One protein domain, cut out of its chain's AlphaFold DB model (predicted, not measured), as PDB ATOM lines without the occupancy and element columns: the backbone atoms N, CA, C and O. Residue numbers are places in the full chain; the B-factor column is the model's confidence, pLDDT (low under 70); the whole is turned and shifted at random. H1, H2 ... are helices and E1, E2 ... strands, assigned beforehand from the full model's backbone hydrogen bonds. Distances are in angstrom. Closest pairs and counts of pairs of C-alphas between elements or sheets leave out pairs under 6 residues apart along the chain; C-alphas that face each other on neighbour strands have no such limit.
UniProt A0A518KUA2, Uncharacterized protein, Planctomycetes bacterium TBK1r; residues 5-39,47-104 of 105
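AT A GLANCE: This is residues 5 to 39 and 47 to 104 of the 105 residues of an uncharacterized protein of Planctomycetes bacterium TBK1r (UniProt A0A518KUA2). A strongly twisted sheet of five strands makes the body, with H1 over one face, H2 beside the strands and H3 following E5; residues 97 to 104 stick out. H1 and the sheet make two layers, a helix on one face of a sheet. The printed part has 93 residues, with five named strands and three named helices in the order E1, E2, H1, E3, H2, E4, E5, H3. The sheet runs E2, E1, E5, E4, E3, mixed, and the class is mixed, helices and strands. The whole is compact, with a radius of gyration of the C-alphas of 13.7 A and spans of 37 by 33 by 23 A.

HOW THE PARTS SIT: E1, residues 5 to 12, and E2, residues 22 to 27, form an antiparallel hairpin; N 8 and O 23, 2.8 A, are within hydrogen-bond range. H1, residues 29 to 39, is on the sheet at a height of 8.3 A, along E4, residues 74 to 82, at 25 degrees on the local plane; their closest C-alphas, Gln 39 and Phe 82, are 6.3 A apart. E3, residues 50 to 54, is antiparallel to E4, with N 53 and O 79 at 2.8 A. H2, residues 62 to 72, is on the sheet, only just over none of its strands, with 2 C-alphas falling on E5, residues 85 to 92. E5 is parallel to E1, N 88 and O 9 at 2.8 A, and forms an antiparallel hairpin with E4, N 87 and O 80 at 2.8 A. H3, residues 93 to 102, only grazes the sheet. Every O i to N i+4 pair is within hydrogen-bond range in H1 and H3, and 6 of 7 in H2.

IN THESE COORDINATES: E1 begins at C-alpha 5 (26.345, 8.581, 28.151) and is 21.2 A long. E4, 22.5 A, bends by 56 degrees at residue 77; E5 is 23.0 A. H3 ends at C-alpha 102 (16.451, 37.237, 6.970).

THE WHOLE: The C-alphas farthest apart, His 47 and Glu 70, are 39.6 A apart. Residues 40 to 46 are cut out, 13.4 A between C-alphas 39 and 47. Of the links printed whole, none is long. Confidence is under 70 in residues 12 to 18, 56 to 58, 71 to 72 and 93 to 104.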
ATOM      1  N   THR A   5      27.169   8.513  29.351       78.69
ATOM      2  CA  THR A   5      26.345   8.581  28.151       78.69
ATOM      3  C   THR A   5      24.887   8.775  28.529       78.69
ATOM      4  O   THR A   5      24.404   8.171  29.488       78.69
ATOM      5  N   ILE A   6      24.187   9.605  27.763       81.12
ATOM      6  CA  ILE A   6      22.736   9.760  27.849       81.12
ATOM      7  C   ILE A   6      22.116   9.612  26.467       81.12
ATOM      8  O   ILE A   6      22.747   9.928  25.457       81.12
ATOM      9  N   THR A   7      20.878   9.131  26.429       83.19
ATOM     10  CA  THR A   7      20.074   9.109  25.210       83.19
ATOM     11  C   THR A   7      19.312  10.421  25.113       83.19
ATOM     12  O   THR A   7      18.552  10.773  26.012       83.19
ATOM     13  N   LEU A   8      19.553  11.146  24.029       77.44
ATOM     14  CA  LEU A   8      18.898  12.400  23.702       77.44
ATOM     15  C   LEU A   8      17.882  12.157  22.594       77.44
ATOM     16  O   LEU A   8      18.195  11.514  21.591       77.44
ATOM     17  N   GLU A   9      16.683  12.697  22.767       83.12
ATOM     18  CA  GLU A   9      15.694  12.812  21.697       83.12
ATOM     19  C   GLU A   9      15.999  14.066  20.881       83.12
ATOM     20  O   GLU A   9      16.390  15.088  21.442       83.12
ATOM     21  N   LYS A  10      15.837  14.016  19.562       74.56
ATOM     22  CA  LYS A  10      16.091  15.178  18.703       74.56
ATOM     23  C   LYS A  10      14.802  15.948  18.403       74.56
ATOM     24  O   LYS A  10      13.775  15.347  18.096       74.56
ATOM     25  N   ALA A  11      14.882  17.273  18.387       73.94
ATOM     26  CA  ALA A  11      13.867  18.136  17.784       73.94
ATOM     27  C   ALA A  11      14.491  18.891  16.605       73.94
ATOM     28  O   ALA A  11      15.476  19.613  16.774       73.94
ATOM     29  N   PHE A  12      13.955  18.671  15.402       69.38
ATOM     30  CA  PHE A  12      14.515  19.191  14.153       69.38
ATOM     31  C   PHE A  12      13.768  20.432  13.665       69.38
ATOM     32  O   PHE A  12      12.547  20.416  13.528       69.38
ATOM     33  N   HIS A  13      14.536  21.476  13.348       62.94
ATOM     34  CA  HIS A  13      14.069  22.736  12.760       62.94
ATOM     35  C   HIS A  13      14.601  22.945  11.324       62.94
ATOM     36  O   HIS A  13      14.951  24.064  10.961       62.94
ATOM     37  N   GLY A  14      14.684  21.880  10.516       54.81
ATOM     38  CA  GLY A  14      15.128  21.942   9.116       54.81
ATOM     39  C   GLY A  14      14.907  20.619   8.369       54.81
ATOM     40  O   GLY A  14      15.111  19.547   8.936       54.81
ATOM     41  N   ASP A  15      14.486  20.693   7.105       51.84
ATOM     42  CA  ASP A  15      13.853  19.588   6.352       51.84
ATOM     43  C   ASP A  15      14.807  18.582   5.655       51.84
ATOM     44  O   ASP A  15      14.352  17.756   4.866       51.84
ATOM     45  N   TRP A  16      16.126  18.603   5.889       55.66
ATOM     46  CA  TRP A  16      17.074  18.058   4.889       55.66
ATOM     47  C   TRP A  16      18.092  17.009   5.372       55.66
ATOM     48  O   TRP A  16      19.169  16.897   4.789       55.66
ATOM     49  N   CYS A  17      17.784  16.217   6.404       62.16
ATOM     50  CA  CYS A  17      18.699  15.174   6.885       62.16
ATOM     51  C   CYS A  17      18.003  13.915   7.419       62.16
ATOM     52  O   CYS A  17      17.155  14.003   8.306       62.16
ATOM     53  N   GLU A  18      18.433  12.735   6.962       62.78
ATOM     54  CA  GLU A  18      18.049  11.452   7.563       62.78
ATOM     55  C   GLU A  18      18.977  11.125   8.745       62.78
ATOM     56  O   GLU A  18      20.176  10.927   8.569       62.78
ATOM     57  N   TRP A  19      18.423  11.068   9.961       70.44
ATOM     58  CA  TRP A  19      19.144  10.755  11.207       70.44
ATOM     59  C   TRP A  19      18.354   9.760  12.068       70.44
ATOM     60  O   TRP A  19      17.127   9.707  11.975       70.44
ATOM     61  N   GLU A  20      19.022   9.055  12.984       73.12
ATOM     62  CA  GLU A  20      18.366   8.275  14.053       73.12
ATOM     63  C   GLU A  20      17.509   9.207  14.926       73.12
ATOM     64  O   GLU A  20      17.910  10.345  15.148       73.12
ATOM     65  N   GLU A  21      16.317   8.797  15.381       76.12
ATOM     66  CA  GLU A  21      15.432   9.642  16.220       76.12
ATOM     67  C   GLU A  21      16.023   9.962  17.597       76.12
ATOM     68  O   GLU A  21      15.759  11.017  18.178       76.12
ATOM     69  N   THR A  22      16.881   9.069  18.078       81.69
ATOM     70  CA  THR A  22      17.588   9.182  19.347       81.69
ATOM     71  C   THR A  22      19.085   9.082  19.118       81.69
ATOM     72  O   THR A  22      19.525   8.217  18.362       81.69
ATOM     73  N   ILE A  23      19.874   9.895  19.818       78.12
ATOM     74  CA  ILE A  23      21.340   9.831  19.777       78.12
ATOM     75  C   ILE A  23      21.868   9.573  21.181       78.12
ATOM     76  O   ILE A  23      21.454  10.218  22.143       78.12
ATOM     77  N   THR A  24      22.824   8.658  21.301       82.94
ATOM     78  CA  THR A  24      23.592   8.500  22.537       82.94
ATOM     79  C   THR A  24      24.761   9.475  22.521       82.94
ATOM     80  O   THR A  24      25.659   9.345  21.692       82.94
ATOM     81  N   ALA A  25      24.757  10.436  23.441       79.44
ATOM     82  CA  ALA A  25      25.808  11.435  23.582       79.44
ATOM     83  C   ALA A  25      26.595  11.200  24.872       79.44
ATOM     84  O   ALA A  25      26.012  10.933  25.924       79.44
ATOM     85  N   SER A  26      27.920  11.313  24.799       81.94
ATOM     86  CA  SER A  26      28.761  11.401  25.996       81.94
ATOM     87  C   SER A  26      28.753  12.835  26.501       81.94
ATOM     88  O   SER A  26      29.090  13.737  25.741       81.94
ATOM     89  N   ILE A  27      28.397  13.023  27.770       79.19
ATOM     90  CA  ILE A  27      28.230  14.341  28.374       79.19
ATOM     91  C   ILE A  27      29.124  14.537  29.593       79.19
ATOM     92  O   ILE A  27      29.514  13.581  30.278       79.19
ATOM     93  N   SER A  28      29.442  15.802  29.879       82.31
ATOM     94  CA  SER A  28      30.249  16.156  31.043       82.31
ATOM     95  C   SER A  28      29.518  15.823  32.358       82.31
ATOM     96  O   SER A  28      28.287  15.931  32.444       82.31
ATOM     97  N   PRO A  29      30.247  15.460  33.433       83.81
ATOM     98  CA  PRO A  29      29.638  15.220  34.742       83.81
ATOM     99  C   PRO A  29      28.875  16.429  35.304       83.81
ATOM    100  O   PRO A  29      27.955  16.263  36.101       83.81
ATOM    101  N   GLU A  30      29.273  17.642  34.921       85.25
ATOM    102  CA  GLU A  30      28.621  18.878  35.343       85.25
ATOM    103  C   GLU A  30      27.253  19.055  34.685       85.25
ATOM    104  O   GLU A  30      26.277  19.335  35.380       85.25
ATOM    105  N   LEU A  31      27.152  18.825  33.373       83.69
ATOM    106  CA  LEU A  31      25.871  18.939  32.684       83.69
ATOM    107  C   LEU A  31      24.922  17.805  33.082       83.69
ATOM    108  O   LEU A  31      23.739  18.060  33.284       83.69
ATOM    109  N   GLN A  32      25.429  16.595  33.338       87.12
ATOM    110  CA  GLN A  32      24.604  15.538  33.932       87.12
ATOM    111  C   GLN A  32      23.986  16.001  35.256       87.12
ATOM    112  O   GLN A  32      22.777  15.902  35.429       87.12
ATOM    113  N   ARG A  33      24.799  16.557  36.165       88.94
ATOM    114  CA  ARG A  33      24.311  17.062  37.455       88.94
ATOM    115  C   ARG A  33      23.243  18.134  37.261       88.94
ATOM    116  O   ARG A  33      22.205  18.085  37.904       88.94
ATOM    117  N   ARG A  34      23.466  19.063  36.330       89.81
ATOM    118  CA  ARG A  34      22.505  20.123  36.021       89.81
ATOM    119  C   ARG A  34      21.188  19.571  35.469       89.81
ATOM    120  O   ARG A  34      20.134  20.071  35.842       89.81
ATOM    121  N   ILE A  35      21.228  18.560  34.600       89.81
ATOM    122  CA  ILE A  35      20.020  17.881  34.108       89.81
ATOM    123  C   ILE A  35      19.289  17.221  35.278       89.81
ATOM    124  O   ILE A  35      18.093  17.451  35.436       89.81
ATOM    125  N   ASP A  36      20.001  16.469  36.119       91.06
ATOM    126  CA  ASP A  36      19.424  15.769  37.271       91.06
ATOM    127  C   ASP A  36      18.732  16.753  38.238       91.06
ATOM    128  O   ASP A  36      17.583  16.532  38.630       91.06
ATOM    129  N   ASP A  37      19.385  17.879  38.551       92.88
ATOM    130  CA  ASP A  37      18.848  18.937  39.415       92.88
ATOM    131  C   ASP A  37      17.569  19.555  38.821       92.88
ATOM    132  O   ASP A  37      16.551  19.703  39.506       92.88
ATOM    133  N   LEU A  38      17.582  19.872  37.521       93.50
ATOM    134  CA  LEU A  38      16.427  20.440  36.821       93.50
ATOM    135  C   LEU A  38      15.265  19.449  36.737       93.50
ATOM    136  O   LEU A  38      14.109  19.839  36.911       93.50
ATOM    137  N   GLN A  39      15.549  18.166  36.510       92.62
ATOM    138  CA  GLN A  39      14.529  17.124  36.526       92.62
ATOM    139  C   GLN A  39      13.922  16.946  37.917       92.62
ATOM    140  O   GLN A  39      12.714  16.729  38.018       92.62
ATOM    141  N   HIS A  47       3.360  23.099  37.706       87.69
ATOM    142  CA  HIS A  47       3.038  24.017  36.605       87.69
ATOM    143  C   HIS A  47       4.140  24.163  35.546       87.69
ATOM    144  O   HIS A  47       3.923  24.835  34.538       87.69
ATOM    145  N   LEU A  48       5.317  23.567  35.759       87.38
ATOM    146  CA  LEU A  48       6.412  23.601  34.791       87.38
ATOM    147  C   LEU A  48       6.505  22.264  34.053       87.38
ATOM    148  O   LEU A  48       6.611  21.196  34.662       87.38
ATOM    149  N   PHE A  49       6.476  22.343  32.722       87.31
ATOM    150  CA  PHE A  49       6.566  21.182  31.833       87.31
ATOM    151  C   PHE A  49       8.006  20.899  31.401       87.31
ATOM    152  O   PHE A  49       8.415  19.738  31.351       87.31
ATOM    153  N   SER A  50       8.774  21.952  31.112       92.50
ATOM    154  CA  SER A  50      10.161  21.843  30.672       92.50
ATOM    155  C   SER A  50      10.980  23.085  31.010       92.50
ATOM    156  O   SER A  50      10.437  24.153  31.301       92.50
ATOM    157  N   ILE A  51      12.304  22.933  30.972       91.62
ATOM    158  CA  ILE A  51      13.270  24.024  31.128       91.62
ATOM    159  C   ILE A  51      14.278  23.945  29.993       91.62
ATOM    160  O   ILE A  51      14.883  22.897  29.778       91.62
ATOM    161  N   ASN A  52      14.487  25.061  29.302       90.50
ATOM    162  CA  ASN A  52      15.484  25.160  28.245       90.50
ATOM    163  C   ASN A  52      16.808  25.640  28.838       90.50
ATOM    164  O   ASN A  52      16.850  26.657  29.532       90.50
ATOM    165  N   ILE A  53      17.890  24.924  28.548       88.19
ATOM    166  CA  ILE A  53      19.247  25.321  28.910       88.19
ATOM    167  C   ILE A  53      20.115  25.425  27.663       88.19
ATOM    168  O   ILE A  53      20.074  24.559  26.790       88.19
ATOM    169  N   GLY A  54      20.919  26.485  27.599       83.31
ATOM    170  CA  GLY A  54      21.986  26.588  26.610       83.31
ATOM    171  C   GLY A  54      23.010  25.480  26.830       83.31
ATOM    172  O   GLY A  54      23.348  25.155  27.975       83.31
ATOM    173  N   VAL A  55      23.472  24.900  25.729       74.62
ATOM    174  CA  VAL A  55      24.462  23.830  25.725       74.62
ATOM    175  C   VAL A  55      25.809  24.449  25.345       74.62
ATOM    176  O   VAL A  55      25.893  25.026  24.265       74.62
ATOM    177  N   PRO A  56      26.829  24.414  26.217       68.12
ATOM    178  CA  PRO A  56      28.145  24.954  25.884       68.12
ATOM    179  C   PRO A  56      28.872  24.058  24.869       68.12
ATOM    180  O   PRO A  56      28.635  22.853  24.832       68.12
ATOM    181  N   ASP A  57      29.769  24.638  24.068       64.75
ATOM    182  CA  ASP A  57      30.467  23.934  22.978       64.75
ATOM    183  C   ASP A  57      31.332  22.755  23.459       64.75
ATOM    184  O   ASP A  57      31.556  21.815  22.717       64.75
ATOM    185  N   ASP A  58      31.788  22.753  24.713       65.38
ATOM    186  CA  ASP A  58      32.630  21.698  25.299       65.38
ATOM    187  C   ASP A  58      31.840  20.502  25.873       65.38
ATOM    188  O   ASP A  58      32.403  19.613  26.521       65.38
ATOM    189  N   PHE A  59      30.521  20.477  25.666       70.62
ATOM    190  CA  PHE A  59      29.603  19.482  26.224       70.62
ATOM    191  C   PHE A  59      29.604  18.150  25.485       70.62
ATOM    192  O   PHE A  59      29.418  17.100  26.114       70.62
ATOM    193  N   LEU A  60      29.723  18.198  24.162       73.19
ATOM    194  CA  LEU A  60      29.650  17.011  23.332       73.19
ATOM    195  C   LEU A  60      31.030  16.374  23.240       73.19
ATOM    196  O   LEU A  60      32.049  17.045  23.108       73.19
ATOM    197  N   SER A  61      31.082  15.043  23.286       74.00
ATOM    198  CA  SER A  61      32.322  14.378  22.898       74.00
ATOM    199  C   SER A  61      32.663  14.738  21.457       74.00
ATOM    200  O   SER A  61      31.774  14.831  20.611       74.00
ATOM    201  N   HIS A  62      33.961  14.813  21.161       77.00
ATOM    202  CA  HIS A  62      34.454  15.005  19.799       77.00
ATOM    203  C   HIS A  62      33.814  14.029  18.794       77.00
ATOM    204  O   HIS A  62      33.537  14.387  17.655       77.00
ATOM    205  N   GLU A  63      33.518  12.800  19.226       77.56
ATOM    206  CA  GLU A  63      32.786  11.810  18.432       77.56
ATOM    207  C   GLU A  63      31.353  12.259  18.096       77.56
ATOM    208  O   GLU A  63      30.929  12.171  16.946       77.56
ATOM    209  N   THR A  64      30.607  12.768  19.081       77.06
ATOM    210  CA  THR A  64      29.229  13.241  18.880       77.06
ATOM    211  C   THR A  64      29.206  14.491  18.000       77.06
ATOM    212  O   THR A  64      28.377  14.592  17.098       77.06
ATOM    213  N   GLU A  65      30.149  15.411  18.209       78.94
ATOM    214  CA  GLU A  65      30.337  16.589  17.352       78.94
ATOM    215  C   GLU A  65      30.658  16.193  15.915       78.94
ATOM    216  O   GLU A  65      30.016  16.667  14.984       78.94
ATOM    217  N   THR A  66      31.612  15.280  15.727       78.00
ATOM    218  CA  THR A  66      32.000  14.793  14.401       78.00
ATOM    219  C   THR A  66      30.798  14.187  13.685       78.00
ATOM    220  O   THR A  66      30.522  14.556  12.547       78.00
ATOM    221  N   ARG A  67      29.995  13.364  14.376       74.81
ATOM    222  CA  ARG A  67      28.748  12.813  13.822       74.81
ATOM    223  C   ARG A  67      27.762  13.905  13.389       74.81
ATOM    224  O   ARG A  67      27.182  13.789  12.310       74.81
ATOM    225  N   LEU A  68      27.577  14.956  14.194       77.19
ATOM    226  CA  LEU A  68      26.707  16.096  13.856       77.19
ATOM    227  C   LEU A  68      27.216  16.880  12.637       77.19
ATOM    228  O   LEU A  68      26.418  17.325  11.808       77.19
ATOM    229  N   GLN A  69      28.535  17.054  12.521       77.31
ATOM    230  CA  GLN A  69      29.153  17.845  11.456       77.31
ATOM    231  C   GLN A  69      29.266  17.088  10.129       77.31
ATOM    232  O   GLN A  69      28.986  17.669   9.081       77.31
ATOM    233  N   GLU A  70      29.659  15.812  10.154       73.88
ATOM    234  CA  GLU A  70      29.904  15.014   8.947       73.88
ATOM    235  C   GLU A  70      28.626  14.689   8.183       73.88
ATOM    236  O   GLU A  70      28.635  14.683   6.954       73.88
ATOM    237  N   GLN A  71      27.529  14.425   8.894       68.94
ATOM    238  CA  GLN A  71      26.315  13.945   8.243       68.94
ATOM    239  C   GLN A  71      25.484  15.105   7.701       68.94
ATOM    240  O   GLN A  71      25.127  15.082   6.527       68.94
ATOM    241  N   CYS A  72      25.225  16.143   8.508       69.44
ATOM    242  CA  CYS A  72      24.284  17.198   8.117       69.44
ATOM    243  C   CYS A  72      24.610  18.607   8.629       69.44
ATOM    244  O   CYS A  72      23.777  19.505   8.511       69.44
ATOM    245  N   ARG A  73      25.837  18.831   9.127       76.44
ATOM    246  CA  ARG A  73      26.332  20.152   9.557       76.44
ATOM    247  C   ARG A  73      25.347  20.861  10.494       76.44
ATOM    248  O   ARG A  73      24.913  21.974  10.209       76.44
ATOM    249  N   PHE A  74      24.971  20.206  11.585       76.94
ATOM    250  CA  PHE A  74      24.089  20.785  12.602       76.94
ATOM    251  C   PHE A  74      24.873  21.532  13.681       76.94
ATOM    252  O   PHE A  74      25.984  21.135  14.024       76.94
ATOM    253  N   ASP A  75      24.258  22.567  14.246       77.62
ATOM    254  CA  ASP A  75      24.650  23.174  15.515       77.62
ATOM    255  C   ASP A  75      23.625  22.828  16.597       77.62
ATOM    256  O   ASP A  75      22.426  22.685  16.334       77.62
ATOM    257  N   VAL A  76      24.104  22.677  17.831       79.12
ATOM    258  CA  VAL A  76      23.234  22.511  18.994       79.12
ATOM    259  C   VAL A  76      22.760  23.883  19.446       79.12
ATOM    260  O   VAL A  76      23.569  24.742  19.773       79.12
ATOM    261  N   MET A  77      21.446  24.073  19.518       81.50
ATOM    262  CA  MET A  77      20.861  25.333  19.978       81.50
ATOM    263  C   MET A  77      20.685  25.344  21.494       81.50
ATOM    264  O   MET A  77      21.208  26.202  22.204       81.50
ATOM    265  N   TYR A  78      19.915  24.387  22.002       86.31
ATOM    266  CA  TYR A  78      19.637  24.244  23.423       86.31
ATOM    267  C   TYR A  78      19.129  22.835  23.728       86.31
ATOM    268  O   TYR A  78      18.733  22.072  22.844       86.31
ATOM    269  N   LEU A  79      19.121  22.501  25.013       89.12
ATOM    270  CA  LEU A  79      18.527  21.287  25.547       89.12
ATOM    271  C   LEU A  79      17.259  21.663  26.317       89.12
ATOM    272  O   LEU A  79      17.312  22.488  27.229       89.12
ATOM    273  N   SER A  80      16.130  21.046  25.988       91.88
ATOM    274  CA  SER A  80      14.939  21.086  26.835       91.88
ATOM    275  C   SER A  80      14.965  19.906  27.790       91.88
ATOM    276  O   SER A  80      14.978  18.755  27.362       91.88
ATOM    277  N   VAL A  81      14.941  20.178  29.086       92.19
ATOM    278  CA  VAL A  81      14.841  19.163  30.135       92.19
ATOM    279  C   VAL A  81      13.378  19.009  30.534       92.19
ATOM    280  O   VAL A  81      12.710  19.997  30.830       92.19
ATOM    281  N   PHE A  82      12.895  17.770  30.556       91.56
ATOM    282  CA  PHE A  82      11.558  17.364  30.993       91.56
ATOM    283  C   PHE A  82      11.671  16.476  32.230       91.56
ATOM    284  O   PHE A  82      12.730  15.932  32.526       91.56
ATOM    285  N   ARG A  83      10.552  16.233  32.918       90.31
ATOM    286  CA  ARG A  83      10.508  15.354  34.105       90.31
ATOM    287  C   ARG A  83      11.090  13.954  33.869       90.31
ATOM    288  O   ARG A  83      11.606  13.341  34.801       90.31
ATOM    289  N   THR A  84      10.964  13.431  32.651       86.00
ATOM    290  CA  THR A  84      11.301  12.041  32.302       86.00
ATOM    291  C   THR A  84      12.432  11.918  31.290       86.00
ATOM    292  O   THR A  84      12.817  10.802  30.962       86.00
ATOM    293  N   GLY A  85      12.966  13.030  30.791       86.94
ATOM    294  CA  GLY A  85      13.932  12.994  29.701       86.94
ATOM    295  C   GLY A  85      14.434  14.371  29.312       86.94
ATOM    296  O   GLY A  85      14.242  15.353  30.033       86.94
ATOM    297  N   CYS A  86      15.090  14.433  28.165       89.25
ATOM    298  CA  CYS A  86      15.603  15.664  27.598       89.25
ATOM    299  C   CYS A  86      15.631  15.582  26.072       89.25
ATOM    300  O   CYS A  86      15.980  14.547  25.503       89.25
ATOM    301  N   VAL A  87      15.290  16.696  25.433       87.94
ATOM    302  CA  VAL A  87      15.280  16.844  23.978       87.94
ATOM    303  C   VAL A  87      16.369  17.829  23.585       87.94
ATOM    304  O   VAL A  87      16.440  18.937  24.120       87.94
ATOM    305  N   LEU A  88      17.212  17.419  22.648       85.94
ATOM    306  CA  LEU A  88      18.249  18.226  22.033       85.94
ATOM    307  C   LEU A  88      17.687  18.909  20.785       85.94
ATOM    308  O   LEU A  88      17.252  18.242  19.843       85.94
ATOM    309  N   TYR A  89      17.715  20.238  20.777       83.50
ATOM    310  CA  TYR A  89      17.287  21.031  19.632       83.50
ATOM    311  C   TYR A  89      18.494  21.333  18.756       83.50
ATOM    312  O   TYR A  89      19.463  21.955  19.202       83.50
ATOM    313  N   LEU A  90      18.418  20.871  17.511       79.44
ATOM    314  CA  LEU A  90      19.463  21.038  16.510       79.44
ATOM    315  C   LEU A  90      18.981  22.010  15.431       79.44
ATOM    316  O   LEU A  90      17.838  21.924  14.976       79.44
ATOM    317  N   GLN A  91      19.860  22.914  15.005       77.12
ATOM    318  CA  GLN A  91      19.627  23.816  13.879       77.12
ATOM    319  C   GLN A  91      20.638  23.529  12.773       77.12
ATOM    320  O   GLN A  91      21.834  23.402  13.033       77.12
ATOM    321  N   GLY A  92      20.171  23.385  11.530       71.31
ATOM    322  CA  GLY A  92      21.072  23.200  10.394       71.31
ATOM    323  C   GLY A  92      21.934  24.442  10.203       71.31
ATOM    324  O   GLY A  92      21.412  25.555  10.225       71.31
ATOM    325  N   LYS A  93      23.239  24.289   9.952       68.62
ATOM    326  CA  LYS A  93      24.126  25.434   9.660       68.62
ATOM    327  C   LYS A  93      23.652  26.261   8.467       68.62
ATOM    328  O   LYS A  93      23.856  27.471   8.433       68.62
ATOM    329  N   TYR A  94      22.999  25.614   7.502       61.59
ATOM    330  CA  TYR A  94      22.381  26.289   6.362       61.59
ATOM    331  C   TYR A  94      21.183  27.152   6.785       61.59
ATOM    332  O   TYR A  94      21.078  28.295   6.345       61.59
ATOM    333  N   ASP A  95      20.350  26.664   7.705       58.31
ATOM    334  CA  ASP A  95      19.201  27.407   8.235       58.31
ATOM    335  C   ASP A  95      19.629  28.531   9.186       58.31
ATOM    336  O   ASP A  95      18.983  29.574   9.230       58.31
ATOM    337  N   ALA A  96      20.731  28.362   9.925       57.66
ATOM    338  CA  ALA A  96      21.316  29.423  10.744       57.66
ATOM    339  C   ALA A  96      21.812  30.594   9.880       57.66
ATOM    340  O   ALA A  96      21.590  31.753  10.227       57.66
ATOM    341  N   HIS A  97      22.426  30.297   8.729       54.50
ATOM    342  CA  HIS A  97      22.865  31.316   7.775       54.50
ATOM    343  C   HIS A  97      21.680  32.047   7.133       54.50
ATOM    344  O   HIS A  97      21.644  33.273   7.152       54.50
ATOM    345  N   ILE A  98      20.668  31.309   6.663       51.72
ATOM    346  CA  ILE A  98      19.438  31.891   6.107       51.72
ATOM    347  C   ILE A  98      18.720  32.726   7.177       51.72
ATOM    348  O   ILE A  98      18.405  33.888   6.950       51.72
ATOM    349  N   SER A  99      18.515  32.199   8.385       55.50
ATOM    350  CA  SER A  99      17.880  32.954   9.472       55.50
ATOM    351  C   SER A  99      18.649  34.235   9.808       55.50
ATOM    352  O   SER A  99      18.031  35.283   9.965       55.50
ATOM    353  N   ALA A 100      19.985  34.208   9.846       57.34
ATOM    354  CA  ALA A 100      20.794  35.408  10.066       57.34
ATOM    355  C   ALA A 100      20.656  36.442   8.933       57.34
ATOM    356  O   ALA A 100      20.642  37.641   9.210       57.34
ATOM    357  N   GLU A 101      20.513  36.003   7.680       49.50
ATOM    358  CA  GLU A 101      20.287  36.894   6.536       49.50
ATOM    359  C   GLU A 101      18.876  37.511   6.524       49.50
ATOM    360  O   GLU A 101      18.723  38.665   6.132       49.50
ATOM    361  N   TYR A 102      17.853  36.787   6.994       50.84
ATOM    362  CA  TYR A 102      16.451  37.237   6.970       50.84
ATOM    363  C   TYR A 102      15.921  37.786   8.310       50.84
ATOM    364  O   TYR A 102      14.833  38.354   8.340       50.84
ATOM    365  N   SER A 103      16.675  37.676   9.411       49.06
ATOM    366  CA  SER A 103      16.343  38.297  10.713       49.06
ATOM    367  C   SER A 103      16.738  39.778  10.795       49.06
ATOM    368  O   SER A 103      16.503  40.425  11.816       49.06
ATOM    369  N   VAL A 104      17.345  40.320   9.736       45.41
ATOM    370  CA  VAL A 104      17.624  41.750   9.568       45.41
ATOM    371  C   VAL A 104      16.656  42.312   8.519       45.41
ATOM    372  O   VAL A 104      17.053  42.648   7.405       45.41
TER     373      VAL A 104